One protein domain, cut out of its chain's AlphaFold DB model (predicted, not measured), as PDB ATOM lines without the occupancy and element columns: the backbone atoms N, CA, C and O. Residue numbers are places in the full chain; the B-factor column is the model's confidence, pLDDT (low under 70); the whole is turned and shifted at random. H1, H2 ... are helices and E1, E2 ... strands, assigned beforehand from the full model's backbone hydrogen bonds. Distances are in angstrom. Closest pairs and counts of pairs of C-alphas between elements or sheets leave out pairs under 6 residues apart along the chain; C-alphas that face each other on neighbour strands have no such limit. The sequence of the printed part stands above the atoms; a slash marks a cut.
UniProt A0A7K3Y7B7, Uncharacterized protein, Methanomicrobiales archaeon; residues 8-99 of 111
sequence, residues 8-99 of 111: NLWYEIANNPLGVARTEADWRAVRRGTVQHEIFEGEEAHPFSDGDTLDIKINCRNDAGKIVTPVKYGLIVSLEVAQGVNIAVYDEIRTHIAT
ATOM      1  N   ASN A   8     199.566 136.554 165.839       87.44
ATOM      2  CA  ASN A   8     198.596 137.059 164.879       87.44
ATOM      3  C   ASN A   8     197.297 137.376 165.636       87.44
ATOM      4  O   ASN A   8     196.757 136.506 166.325       87.44
ATOM      5  N   LEU A   9     196.853 138.629 165.525       89.12
ATOM      6  CA  LEU A   9     195.662 139.177 166.162       89.12
ATOM      7  C   LEU A   9     194.636 139.546 165.094       89.12
ATOM      8  O   LEU A   9     194.992 140.160 164.090       89.12
ATOM      9  N   TRP A  10     193.372 139.215 165.335       90.56
ATOM     10  CA  TRP A  10     192.257 139.678 164.513       90.56
ATOM     11  C   TRP A  10     190.978 139.765 165.339       90.56
ATOM     12  O   TRP A  10     190.836 139.053 166.333       90.56
ATOM     13  N   TYR A  11     190.028 140.589 164.913       90.38
ATOM     14  CA  TYR A  11     188.705 140.658 165.522       90.38
ATOM     15  C   TYR A  11     187.617 140.065 164.628       90.38
ATOM     16  O   TYR A  11     187.764 139.962 163.403       90.38
ATOM     17  N   GLU A  12     186.517 139.684 165.268       88.06
ATOM     18  CA  GLU A  12     185.256 139.303 164.642       88.06
ATOM     19  C   GLU A  12     184.095 139.922 165.423       88.06
ATOM     20  O   GLU A  12     184.141 139.972 166.648       88.06
ATOM     21  N   ILE A  13     183.062 140.385 164.719       85.50
ATOM     22  CA  ILE A  13     181.806 140.825 165.336       85.50
ATOM     23  C   ILE A  13     180.878 139.612 165.406       85.50
ATOM     24  O   ILE A  13     180.650 138.956 164.385       85.50
ATOM     25  N   ALA A  14     180.369 139.298 166.596       78.56
ATOM     26  CA  ALA A  14     179.388 138.236 166.780       78.56
ATOM     27  C   ALA A  14     177.960 138.758 166.544       78.56
ATOM     28  O   ALA A  14     177.647 139.907 166.841       78.56
ATOM     29  N   ASN A  15     177.094 137.895 166.009       74.38
ATOM     30  CA  ASN A  15     175.634 138.061 165.938       74.38
ATOM     31  C   ASN A  15     175.062 139.279 165.181       74.38
ATOM     32  O   ASN A  15     173.851 139.451 165.209       74.38
ATOM     33  N   ASN A  16     175.881 140.068 164.471       76.00
ATOM     34  CA  ASN A  16     175.486 141.237 163.658       76.00
ATOM     35  C   ASN A  16     174.252 142.017 164.178       76.00
ATOM     36  O   ASN A  16     173.288 142.202 163.432       76.00
ATOM     37  N   PRO A  17     174.261 142.482 165.441       73.94
ATOM     38  CA  PRO A  17     173.085 143.103 166.055       73.94
ATOM     39  C   PRO A  17     172.689 144.437 165.401       73.94
ATOM     40  O   PRO A  17     171.592 144.929 165.622       73.94
ATOM     41  N   LEU A  18     173.576 145.029 164.595       77.69
ATOM     42  CA  LEU A  18     173.351 146.312 163.928       77.69
ATOM     43  C   LEU A  18     172.836 146.165 162.489       77.69
ATOM     44  O   LEU A  18     172.630 147.172 161.821       77.69
ATOM     45  N   GLY A  19     172.665 144.939 161.979       80.19
ATOM     46  CA  GLY A  19     172.228 144.724 160.595       80.19
ATOM     47  C   GLY A  19     173.204 145.276 159.545       80.19
ATOM     48  O   GLY A  19     172.801 145.597 158.431       80.19
ATOM     49  N   VAL A  20     174.489 145.400 159.886       84.06
ATOM     50  CA  VAL A  20     175.516 145.986 159.012       84.06
ATOM     51  C   VAL A  20     176.276 144.907 158.244       84.06
ATOM     52  O   VAL A  20     176.475 143.789 158.721       84.06
ATOM     53  N   ALA A  21     176.735 145.228 157.042       84.19
ATOM     54  CA  ALA A  21     177.572 144.367 156.220       84.19
ATOM     55  C   ALA A  21     178.964 144.984 156.051       84.19
ATOM     56  O   ALA A  21     179.133 146.196 156.112       84.19
ATOM     57  N   ARG A  22     179.986 144.146 155.837       85.81
ATOM     58  CA  ARG A  22     181.337 144.630 155.512       85.81
ATOM     59  C   ARG A  22     181.323 145.311 154.145       85.81
ATOM     60  O   ARG A  22     180.984 144.649 153.165       85.81
ATOM     61  N   THR A  23     181.770 146.560 154.080       80.19
ATOM     62  CA  THR A  23     181.844 147.318 152.817       80.19
ATOM     63  C   THR A  23     183.255 147.317 152.218       80.19
ATOM     64  O   THR A  23     183.425 147.427 151.006       80.19
ATOM     65  N   GLU A  24     184.283 147.145 153.052       67.62
ATOM     66  CA  GLU A  24     185.689 147.308 152.661       67.62
ATOM     67  C   GLU A  24     186.418 145.995 152.312       67.62
ATOM     68  O   GLU A  24     185.857 144.906 152.424       67.62
ATOM     69  N   ALA A  25     187.672 146.149 151.851       59.19
ATOM     70  CA  ALA A  25     188.679 145.157 151.429       59.19
ATOM     71  C   ALA A  25     188.451 143.679 151.815       59.19
ATOM     72  O   ALA A  25     188.012 143.373 152.917       59.19
ATOM     73  N   ASP A  26     188.898 142.740 150.954       69.31
ATOM     74  CA  ASP A  26     188.860 141.285 151.216       69.31
ATOM     75  C   ASP A  26     189.198 140.984 152.686       69.31
ATOM     76  O   ASP A  26     190.340 141.139 153.135       69.31
ATOM     77  N   TRP A  27     188.182 140.552 153.437       63.56
ATOM     78  CA  TRP A  27     188.232 140.357 154.886       63.56
ATOM     79  C   TRP A  27     189.322 139.364 155.318       63.56
ATOM     80  O   TRP A  27     189.750 139.341 156.473       63.56
ATOM     81  N   ARG A  28     189.822 138.529 154.398       64.12
ATOM     82  CA  ARG A  28     190.952 137.627 154.653       64.12
ATOM     83  C   ARG A  28     192.296 138.337 154.550       64.12
ATOM     84  O   ARG A  28     193.279 137.837 155.098       64.12
ATOM     85  N   ALA A  29     192.377 139.446 153.818       69.50
ATOM     86  CA  ALA A  29     193.587 140.237 153.624       69.50
ATOM     87  C   ALA A  29     193.910 141.120 154.828       69.50
ATOM     88  O   ALA A  29     195.048 141.088 155.301       69.50
ATOM     89  N   VAL A  30     192.911 141.809 155.379       71.88
ATOM     90  CA  VAL A  30     193.074 142.695 156.547       71.88
ATOM     91  C   VAL A  30     193.562 141.948 157.797       71.88
ATOM     92  O   VAL A  30     194.341 142.481 158.580       71.88
ATOM     93  N   ARG A  31     193.231 140.656 157.926       77.88
ATOM     94  CA  ARG A  31     193.670 139.778 159.032       77.88
ATOM     95  C   ARG A  31     195.138 139.342 158.973       77.88
ATOM     96  O   ARG A  31     195.608 138.618 159.847       77.88
ATOM     97  N   ARG A  32     195.869 139.689 157.911       71.62
ATOM     98  CA  ARG A  32     197.289 139.317 157.749       71.62
ATOM     99  C   ARG A  32     198.252 140.430 158.174       71.62
ATOM    100  O   ARG A  32     199.460 140.198 158.201       71.62
ATOM    101  N   GLY A  33     197.736 141.625 158.466       72.25
ATOM    102  CA  GLY A  33     198.516 142.813 158.814       72.25
ATOM    103  C   GLY A  33     198.813 142.966 160.309       72.25
ATOM    104  O   GLY A  33     198.493 142.110 161.125       72.25
ATOM    105  N   THR A  34     199.457 144.082 160.674       76.19
ATOM    106  CA  THR A  34     199.545 144.541 162.081       76.19
ATOM    107  C   THR A  34     198.273 145.258 162.517       76.19
ATOM    108  O   THR A  34     197.966 145.304 163.700       76.19
ATOM    109  N   VAL A  35     197.574 145.851 161.549       83.62
ATOM    110  CA  VAL A  35     196.363 146.638 161.739       83.62
ATOM    111  C   VAL A  35     195.275 145.981 160.905       83.62
ATOM    112  O   VAL A  35     195.462 145.782 159.704       83.62
ATOM    113  N   GLN A  36     194.166 145.644 161.554       88.38
ATOM    114  CA  GLN A  36     192.918 145.274 160.901       88.38
ATOM    115  C   GLN A  36     191.994 146.485 160.991       88.38
ATOM    116  O   GLN A  36     191.629 146.899 162.088       88.38
ATOM    117  N   HIS A  37     191.643 147.049 159.842       87.75
ATOM    118  CA  HIS A  37     190.677 148.133 159.722       87.75
ATOM    119  C   HIS A  37     189.558 147.644 158.808       87.75
ATOM    120  O   HIS A  37     189.845 147.166 157.711       87.75
ATOM    121  N   GLU A  38     188.316 147.698 159.281       87.31
ATOM    122  CA  GLU A  38     187.140 147.350 158.481       87.31
ATOM    123  C   GLU A  38     186.053 148.390 158.745       87.31
ATOM    124  O   GLU A  38     185.947 148.903 159.860       87.31
ATOM    125  N   ILE A  39     185.265 148.668 157.711       86.81
ATOM    126  CA  ILE A  39     184.079 149.517 157.774       86.81
ATOM    127  C   ILE A  39     182.872 148.614 157.531       86.81
ATOM    128  O   ILE A  39     182.901 147.746 156.645       86.81
ATOM    129  N   PHE A  40     181.841 148.802 158.350       87.25
ATOM    130  CA  PHE A  40     180.574 148.101 158.235       87.25
ATOM    131  C   PHE A  40     179.464 149.121 158.027       87.25
ATOM    132  O   PHE A  40     179.356 150.067 158.805       87.25
ATOM    133  N   GLU A  41     178.638 148.910 157.011       86.31
ATOM    134  CA  GLU A  41     177.527 149.794 156.673       86.31
ATOM    135  C   GLU A  41     176.252 148.976 156.478       86.31
ATOM    136  O   GLU A  41     176.284 147.815 156.066       86.31
ATOM    137  N   GLY A  42     175.113 149.577 156.798       83.44
ATOM    138  CA  GLY A  42     173.799 148.974 156.632       83.44
ATOM    139  C   GLY A  42     172.752 150.060 156.432       83.44
ATOM    140  O   GLY A  42     172.864 151.148 156.991       83.44
ATOM    141  N   GLU A  43     171.748 149.759 155.614       77.94
ATOM    142  CA  GLU A  43     170.615 150.657 155.341       77.94
ATOM    143  C   GLU A  43     169.331 150.197 156.048       77.94
ATOM    144  O   GLU A  43     168.327 150.910 156.063       77.94
ATOM    145  N   GLU A  44     169.344 149.000 156.642       70.44
ATOM    146  CA  GLU A  44     168.189 148.440 157.333       70.44
ATOM    147  C   GLU A  44     168.033 149.045 158.731       70.44
ATOM    148  O   GLU A  44     168.981 149.128 159.513       70.44
ATOM    149  N   ALA A  45     166.802 149.424 159.072       62.75
ATOM    150  CA  ALA A  45     166.453 149.828 160.426       62.75
ATOM    151  C   ALA A  45     166.433 148.590 161.336       62.75
ATOM    152  O   ALA A  45     165.405 147.924 161.465       62.75
ATOM    153  N   HIS A  46     167.576 148.269 161.945       68.44
ATOM    154  CA  HIS A  46     167.660 147.209 162.944       68.44
ATOM    155  C   HIS A  46     167.292 147.770 164.326       68.44
ATOM    156  O   HIS A  46     167.961 148.691 164.801       68.44
ATOM    157  N   PRO A  47     166.224 147.271 164.976       63.59
ATOM    158  CA  PRO A  47     165.876 147.710 166.317       63.59
ATOM    159  C   PRO A  47     166.906 147.155 167.302       63.59
ATOM    160  O   PRO A  47     166.958 145.950 167.529       63.59
ATOM    161  N   PHE A  48     167.705 148.037 167.891       68.56
ATOM    162  CA  PHE A  48     168.486 147.736 169.087       68.56
ATOM    163  C   PHE A  48     167.762 148.339 170.296       68.56
ATOM    164  O   PHE A  48     167.226 149.447 170.226       68.56
ATOM    165  N   SER A  49     167.682 147.575 171.378       69.50
ATOM    166  CA  SER A  49     167.033 147.955 172.631       69.50
ATOM    167  C   SER A  49     168.066 148.347 173.684       69.50
ATOM    168  O   SER A  49     169.245 147.998 173.599       69.50
ATOM    169  N   ASP A  50     167.611 149.038 174.726       66.19
ATOM    170  CA  ASP A  50     168.449 149.334 175.884       66.19
ATOM    171  C   ASP A  50     168.988 148.051 176.525       66.19
ATOM    172  O   ASP A  50     168.236 147.160 176.928       66.19
ATOM    173  N   GLY A  51     170.314 147.988 176.651       72.81
ATOM    174  CA  GLY A  51     171.036 146.839 177.193       72.81
ATOM    175  C   GLY A  51     171.620 145.899 176.138       72.81
ATOM    176  O   GLY A  51     172.380 145.004 176.512       72.81
ATOM    177  N   ASP A  52     171.337 146.118 174.852       75.75
ATOM    178  CA  ASP A  52     171.976 145.362 173.778       75.75
ATOM    179  C   ASP A  52     173.483 145.646 173.731       75.75
ATOM    180  O   ASP A  52     173.945 146.778 173.908       75.75
ATOM    181  N   THR A  53     174.272 144.598 173.484       78.56
ATOM    182  CA  THR A  53     175.732 144.687 173.401       78.56
ATOM    183  C   THR A  53     176.230 144.356 172.004       78.56
ATOM    184  O   THR A  53     175.758 143.433 171.339       78.56
ATOM    185  N   LEU A  54     177.241 145.108 171.561       81.56
ATOM    186  CA  LEU A  54     178.038 144.747 170.396       81.56
ATOM    187  C   LEU A  54     179.222 143.888 170.844       81.56
ATOM    188  O   LEU A  54     180.215 144.396 171.369       81.56
ATOM    189  N   ASP A  55     179.132 142.589 170.590       85.69
ATOM    190  CA  ASP A  55     180.174 141.646 170.980       85.69
ATOM    191  C   ASP A  55     181.295 141.604 169.929       85.69
ATOM    192  O   ASP A  55     181.159 141.022 168.847       85.69
ATOM    193  N   ILE A  56     182.436 142.212 170.266       87.12
ATOM    194  CA  ILE A  56     183.652 142.200 169.445       87.12
ATOM    195  C   ILE A  56     184.640 141.190 170.028       87.12
ATOM    196  O   ILE A  56     185.312 141.439 171.030       87.12
ATOM    197  N   LYS A  57     184.770 140.039 169.371       89.38
ATOM    198  CA  LYS A  57     185.693 138.980 169.774       89.38
ATOM    199  C   LYS A  57     187.092 139.252 169.238       89.38
ATOM    200  O   LYS A  57     187.317 139.184 168.029       89.38
ATOM    201  N   ILE A  58     188.052 139.460 170.135       89.69
ATOM    202  CA  ILE A  58     189.474 139.555 169.789       89.69
ATOM    203  C   ILE A  58     190.106 138.169 169.873       89.69
ATOM    204  O   ILE A  58     190.130 137.532 170.921       89.69
ATOM    205  N   ASN A  59     190.641 137.699 168.754       89.75
ATOM    206  CA  ASN A  59     191.328 136.424 168.659       89.75
ATOM    207  C   ASN A  59     192.841 136.649 168.595       89.75
ATOM    208  O   ASN A  59     193.322 137.553 167.912       89.75
ATOM    209  N   CYS A  60     193.593 135.780 169.265       88.12
ATOM    210  CA  CYS A  60     195.049 135.767 169.247       88.12
ATOM    211  C   CYS A  60     195.540 134.346 168.980       88.12
ATOM    212  O   CYS A  60     195.099 133.401 169.634       88.12
ATOM    213  N   ARG A  61     196.468 134.180 168.033       88.25
ATOM    214  CA  ARG A  61     197.135 132.895 167.793       88.25
ATOM    215  C   ARG A  61     198.640 133.050 167.637       88.25
ATOM    216  O   ARG A  61     199.121 134.050 167.108       88.25
ATOM    217  N   ASN A  62     199.366 131.999 168.011       85.94
ATOM    218  CA  ASN A  62     200.765 131.817 167.629       85.94
ATOM    219  C   ASN A  62     200.876 131.735 166.096       85.94
ATOM    220  O   ASN A  62     200.107 131.004 165.465       85.94
ATOM    221  N   ASP A  63     201.838 132.435 165.498       79.94
ATOM    222  CA  ASP A  63     202.088 132.367 164.049       79.94
ATOM    223  C   ASP A  63     203.496 131.829 163.740       79.94
ATOM    224  O   ASP A  63     203.637 130.712 163.220       79.94
ATOM    225  N   ALA A  64     204.537 132.571 164.135       77.69
ATOM    226  CA  ALA A  64     205.956 132.263 163.913       77.69
ATOM    227  C   ALA A  64     206.751 132.005 165.209       77.69
ATOM    228  O   ALA A  64     207.918 132.374 165.310       77.69
ATOM    229  N   GLY A  65     206.131 131.422 166.232       80.75
ATOM    230  CA  GLY A  65     206.802 131.147 167.502       80.75
ATOM    231  C   GLY A  65     205.822 130.970 168.650       80.75
ATOM    232  O   GLY A  65     204.610 131.001 168.450       80.75
ATOM    233  N   LYS A  66     206.351 130.775 169.860       84.44
ATOM    234  CA  LYS A  66     205.544 130.766 171.084       84.44
ATOM    235  C   LYS A  66     205.353 132.198 171.575       84.44
ATOM    236  O   LYS A  66     206.333 132.926 171.730       84.44
ATOM    237  N   ILE A  67     204.117 132.581 171.866       85.44
ATOM    238  CA  ILE A  67     203.822 133.766 172.672       85.44
ATOM    239  C   ILE A  67     204.304 133.487 174.102       85.44
ATOM    240  O   ILE A  67     203.757 132.636 174.795       85.44
ATOM    241  N   VAL A  68     205.371 134.170 174.515       87.69
ATOM    242  CA  VAL A  68     205.987 134.028 175.852       87.69
ATOM    243  C   VAL A  68     205.578 135.138 176.822       87.69
ATOM    244  O   VAL A  68     205.826 135.035 178.017       87.69
ATOM    245  N   THR A  69     204.960 136.205 176.314       87.00
ATOM    246  CA  THR A  69     204.444 137.334 177.099       87.00
ATOM    247  C   THR A  69     203.065 137.738 176.578       87.00
ATOM    248  O   THR A  69     202.791 137.507 175.397       87.00
ATOM    249  N   PRO A  70     202.189 138.336 177.409       85.88
ATOM    250  CA  PRO A  70     200.890 138.819 176.952       85.88
ATOM    251  C   PRO A  70     201.016 139.773 175.758       85.88
ATOM    252  O   PRO A  70     201.810 140.717 175.778       85.88
ATOM    253  N   VAL A  71     200.220 139.534 174.713       86.50
ATOM    254  CA  VAL A  71     200.229 140.364 173.504       86.50
ATOM    255  C   VAL A  71     199.390 141.613 173.754       86.50
ATOM    256  O   VAL A  71     198.185 141.526 173.974       86.50
ATOM    257  N   LYS A  72     200.027 142.785 173.708       88.06
ATOM    258  CA  LYS A  72     199.332 144.073 173.812       88.06
ATOM    259  C   LYS A  72     198.578 144.366 172.517       88.06
ATOM    260  O   LYS A  72     199.134 144.191 171.435       88.06
ATOM    261  N   TYR A  73     197.353 144.862 172.638       87.81
ATOM    262  CA  TYR A  73     196.547 145.318 171.512       87.81
ATOM    263  C   TYR A  73     195.759 146.573 171.892       87.81
ATOM    264  O   TYR A  73     195.593 146.877 173.073       87.81
ATOM    265  N   GLY A  74     195.301 147.300 170.877       88.50
ATOM    266  CA  GLY A  74     194.346 148.392 171.017       88.50
ATOM    267  C   GLY A  74     193.150 148.128 170.113       88.50
ATOM    268  O   GLY A  74     193.316 147.580 169.022       88.50
ATOM    269  N   LEU A  75     191.963 148.499 170.579       89.25
ATOM    270  CA  LEU A  75     190.724 148.456 169.814       89.25
ATOM    271  C   LEU A  75     190.151 149.872 169.781       89.25
ATOM    272  O   LEU A  75     190.044 150.520 170.819       89.25
ATOM    273  N   ILE A  76     189.813 150.343 168.585       88.69
ATOM    274  CA  ILE A  76     189.160 151.631 168.359       88.69
ATOM    275  C   ILE A  76     187.864 151.325 167.617       88.69
ATOM    276  O   ILE A  76     187.892 150.600 166.625       88.69
ATOM    277  N   VAL A  77     186.750 151.849 168.123       86.31
ATOM    278  CA  VAL A  77     185.413 151.641 167.561       86.31
ATOM    279  C   VAL A  77     184.726 152.994 167.468       86.31
ATOM    280  O   VAL A  77     184.723 153.754 168.437       86.31
ATOM    281  N   SER A  78     184.145 153.280 166.311       84.94
ATOM    282  CA  SER A  78     183.247 154.409 166.087       84.94
ATOM    283  C   SER A  78     181.918 153.880 165.560       84.94
ATOM    284  O   SER A  78     181.886 152.901 164.816       84.94
ATOM    285  N   LEU A  79     180.826 154.521 165.968       82.00
ATOM    286  CA  LEU A  79     179.481 154.245 165.479       82.00
ATOM    287  C   LEU A  79     178.899 155.555 164.958       82.00
ATOM    288  O   LEU A  79     178.927 156.564 165.666       82.00
ATOM    289  N   GLU A  80     178.391 155.534 163.731       79.06
ATOM    290  CA  GLU A  80     177.849 156.705 163.045       79.06
ATOM    291  C   GLU A  80     176.458 156.383 162.491       79.06
ATOM    292  O   GLU A  80     176.163 155.237 162.152       79.06
ATOM    293  N   VAL A  81     175.598 157.398 162.405       77.25
ATOM    294  CA  VAL A  81     174.272 157.301 161.776       77.25
ATOM    295  C   VAL A  81     174.140 158.363 160.692       77.25
ATOM    296  O   VAL A  81     174.737 159.438 160.791       77.25
ATOM    297  N   ALA A  82     173.344 158.071 159.661       71.06
ATOM    298  CA  ALA A  82     173.141 158.971 158.533       71.06
ATOM    299  C   ALA A  82     172.669 160.371 158.968       71.06
ATOM    300  O   ALA A  82     171.843 160.547 159.869       71.06
ATOM    301  N   GLN A  83     173.189 161.385 158.283       63.88
ATOM    302  CA  GLN A  83     172.886 162.784 158.556       63.88
ATOM    303  C   GLN A  83     171.393 163.076 158.308       63.88
ATOM    304  O   GLN A  83     170.849 162.721 157.266       63.88
ATOM    305  N   GLY A  84     170.721 163.735 159.258       60.75
ATOM    306  CA  GLY A  84     169.291 164.077 159.157       60.75
ATOM    307  C   GLY A  84     168.326 163.042 159.749       60.75
ATOM    308  O   GLY A  84     167.129 163.312 159.840       60.75
ATOM    309  N   VAL A  85     168.830 161.901 160.223       57.94
ATOM    310  CA  VAL A  85     168.066 160.947 161.031       57.94
ATOM    311  C   VAL A  85     167.977 161.493 162.464       57.94
ATOM    312  O   VAL A  85     168.896 161.348 163.266       57.94
ATOM    313  N   ASN A  86     166.883 162.200 162.772       48.56
ATOM    314  CA  ASN A  86     166.632 162.795 164.089       48.56
ATOM    315  C   ASN A  86     166.123 161.729 165.071       48.56
ATOM    316  O   ASN A  86     164.942 161.697 165.414       48.56
ATOM    317  N   ILE A  87     167.000 160.814 165.475       54.50
ATOM    318  CA  ILE A  87     166.722 159.905 166.583       54.50
ATOM    319  C   ILE A  87     167.299 160.550 167.848       54.50
ATOM    320  O   ILE A  87     168.471 160.926 167.872       54.50
ATOM    321  N   ALA A  88     166.506 160.622 168.923       52.72
ATOM    322  CA  ALA A  88     166.940 161.031 170.271       52.72
ATOM    323  C   ALA A  88     168.042 160.126 170.886       52.72
ATOM    324  O   ALA A  88     168.451 160.304 172.025       52.72
ATOM    325  N   VAL A  89     168.565 159.182 170.100       52.16
ATOM    326  CA  VAL A  89     169.661 158.255 170.395       52.16
ATOM    327  C   VAL A  89     170.976 158.977 170.714       52.16
ATOM    328  O   VAL A  89     171.801 158.434 171.445       52.16
ATOM    329  N   TYR A  90     171.181 160.211 170.234       51.00
ATOM    330  CA  TYR A  90     172.430 160.950 170.470       51.00
ATOM    331  C   TYR A  90     172.674 161.333 171.943       51.00
ATOM    332  O   TYR A  90     173.836 161.411 172.345       51.00
ATOM    333  N   ASP A  91     171.630 161.526 172.756       53.91
ATOM    334  CA  ASP A  91     171.788 161.889 174.175       53.91
ATOM    335  C   ASP A  91     171.901 160.654 175.092       53.91
ATOM    336  O   ASP A  91     172.710 160.633 176.028       53.91
ATOM    337  N   GLU A  92     171.168 159.581 174.781       53.25
ATOM    338  CA  GLU A  92     171.197 158.322 175.540       53.25
ATOM    339  C   GLU A  92     172.502 157.543 175.294       53.25
ATOM    340  O   GLU A  92     173.215 157.197 176.241       53.25
ATOM    341  N   ILE A  93     172.915 157.370 174.031       57.53
ATOM    342  CA  ILE A  93     174.147 156.635 173.696       57.53
ATOM    343  C   ILE A  93     175.401 157.366 174.195       57.53
ATOM    344  O   ILE A  93     176.331 156.720 174.683       57.53
ATOM    345  N   ARG A  94     175.445 158.707 174.149       54.97
ATOM    346  CA  ARG A  94     176.603 159.477 174.644       54.97
ATOM    347  C   ARG A  94     176.862 159.239 176.132       54.97
ATOM    348  O   ARG A  94     178.019 159.182 176.551       54.97
ATOM    349  N   THR A  95     175.798 159.078 176.912       54.16
ATOM    350  CA  THR A  95     175.874 158.832 178.356       54.16
ATOM    351  C   THR A  95     176.316 157.391 178.657       54.16
ATOM    352  O   THR A  95     177.090 157.153 179.588       54.16
ATOM    353  N   HIS A  96     175.915 156.424 177.825       56.53
ATOM    354  CA  HIS A  96     176.242 155.008 178.013       56.53
ATOM    355  C   HIS A  96     177.606 154.576 177.433       56.53
ATOM    356  O   HIS A  96     178.309 153.801 178.088       56.53
ATOM    357  N   ILE A  97     178.049 155.116 176.288       53.84
ATOM    358  CA  ILE A  97     179.365 154.799 175.684       53.84
ATOM    359  C   ILE A  97     180.525 155.235 176.587       53.84
ATOM    360  O   ILE A  97     181.532 154.535 176.678       53.84
ATOM    361  N   ALA A  98     180.389 156.357 177.302       52.28
ATOM    362  CA  ALA A  98     181.412 156.804 178.248       52.28
ATOM    363  C   ALA A  98     181.570 155.859 179.457       52.28
ATOM    364  O   ALA A  98     182.607 155.879 180.121       52.28
ATOM    365  N   THR A  99     180.553 155.040 179.741       46.75
ATOM    366  CA  THR A  99     180.424 154.320 181.015       46.75
ATOM    367  C   THR A  99     180.656 152.810 180.880       46.75
ATOM    368  O   THR A  99     180.997 152.164 181.868       46.75
TER     369      THR A  99
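This is residues 8 to 99 of the 111 residues of an uncharacterized protein of Methanomicrobiales archaeon (UniProt A0A7K3Y7B7). The model has little regular structure: long loops and a two-stranded ribbon, E1 and E2, run along its length, with short H1 off the ribbon and H2 near one end. Residues 83 to 88 stand free. The 92 printed residues hold E1, H1, E2, H2 in that order, a mixed class with only 26 residues in named elements. It is loose, radius of gyration of the C-alphas 16.2 A, spanning 51 by 30 by 20 A.

Look at E1, residues 8 to 13, and E2, residues 56 to 62: they are antiparallel neighbours at 158 degrees, with N 10 and O 59 3.1 A apart. H2, residues 89 to 97, is apart from E1; 3 of its 5 O i to N i+4 pairs are within hydrogen-bond range.

Find C-alpha 8 at (198.596, 137.059, 164.879); E1 runs 17.2 A. H1 is residues 27 to 30, 5.6 A. E2 runs 20.1 A; H2 runs 11.6 A to C-alpha 97 at (179.365, 154.799, 175.684).

The three links are long, and the printed part has no cut. Confidence is under 70 at residues 24 to 29, 45 to 50 and 83 to 99.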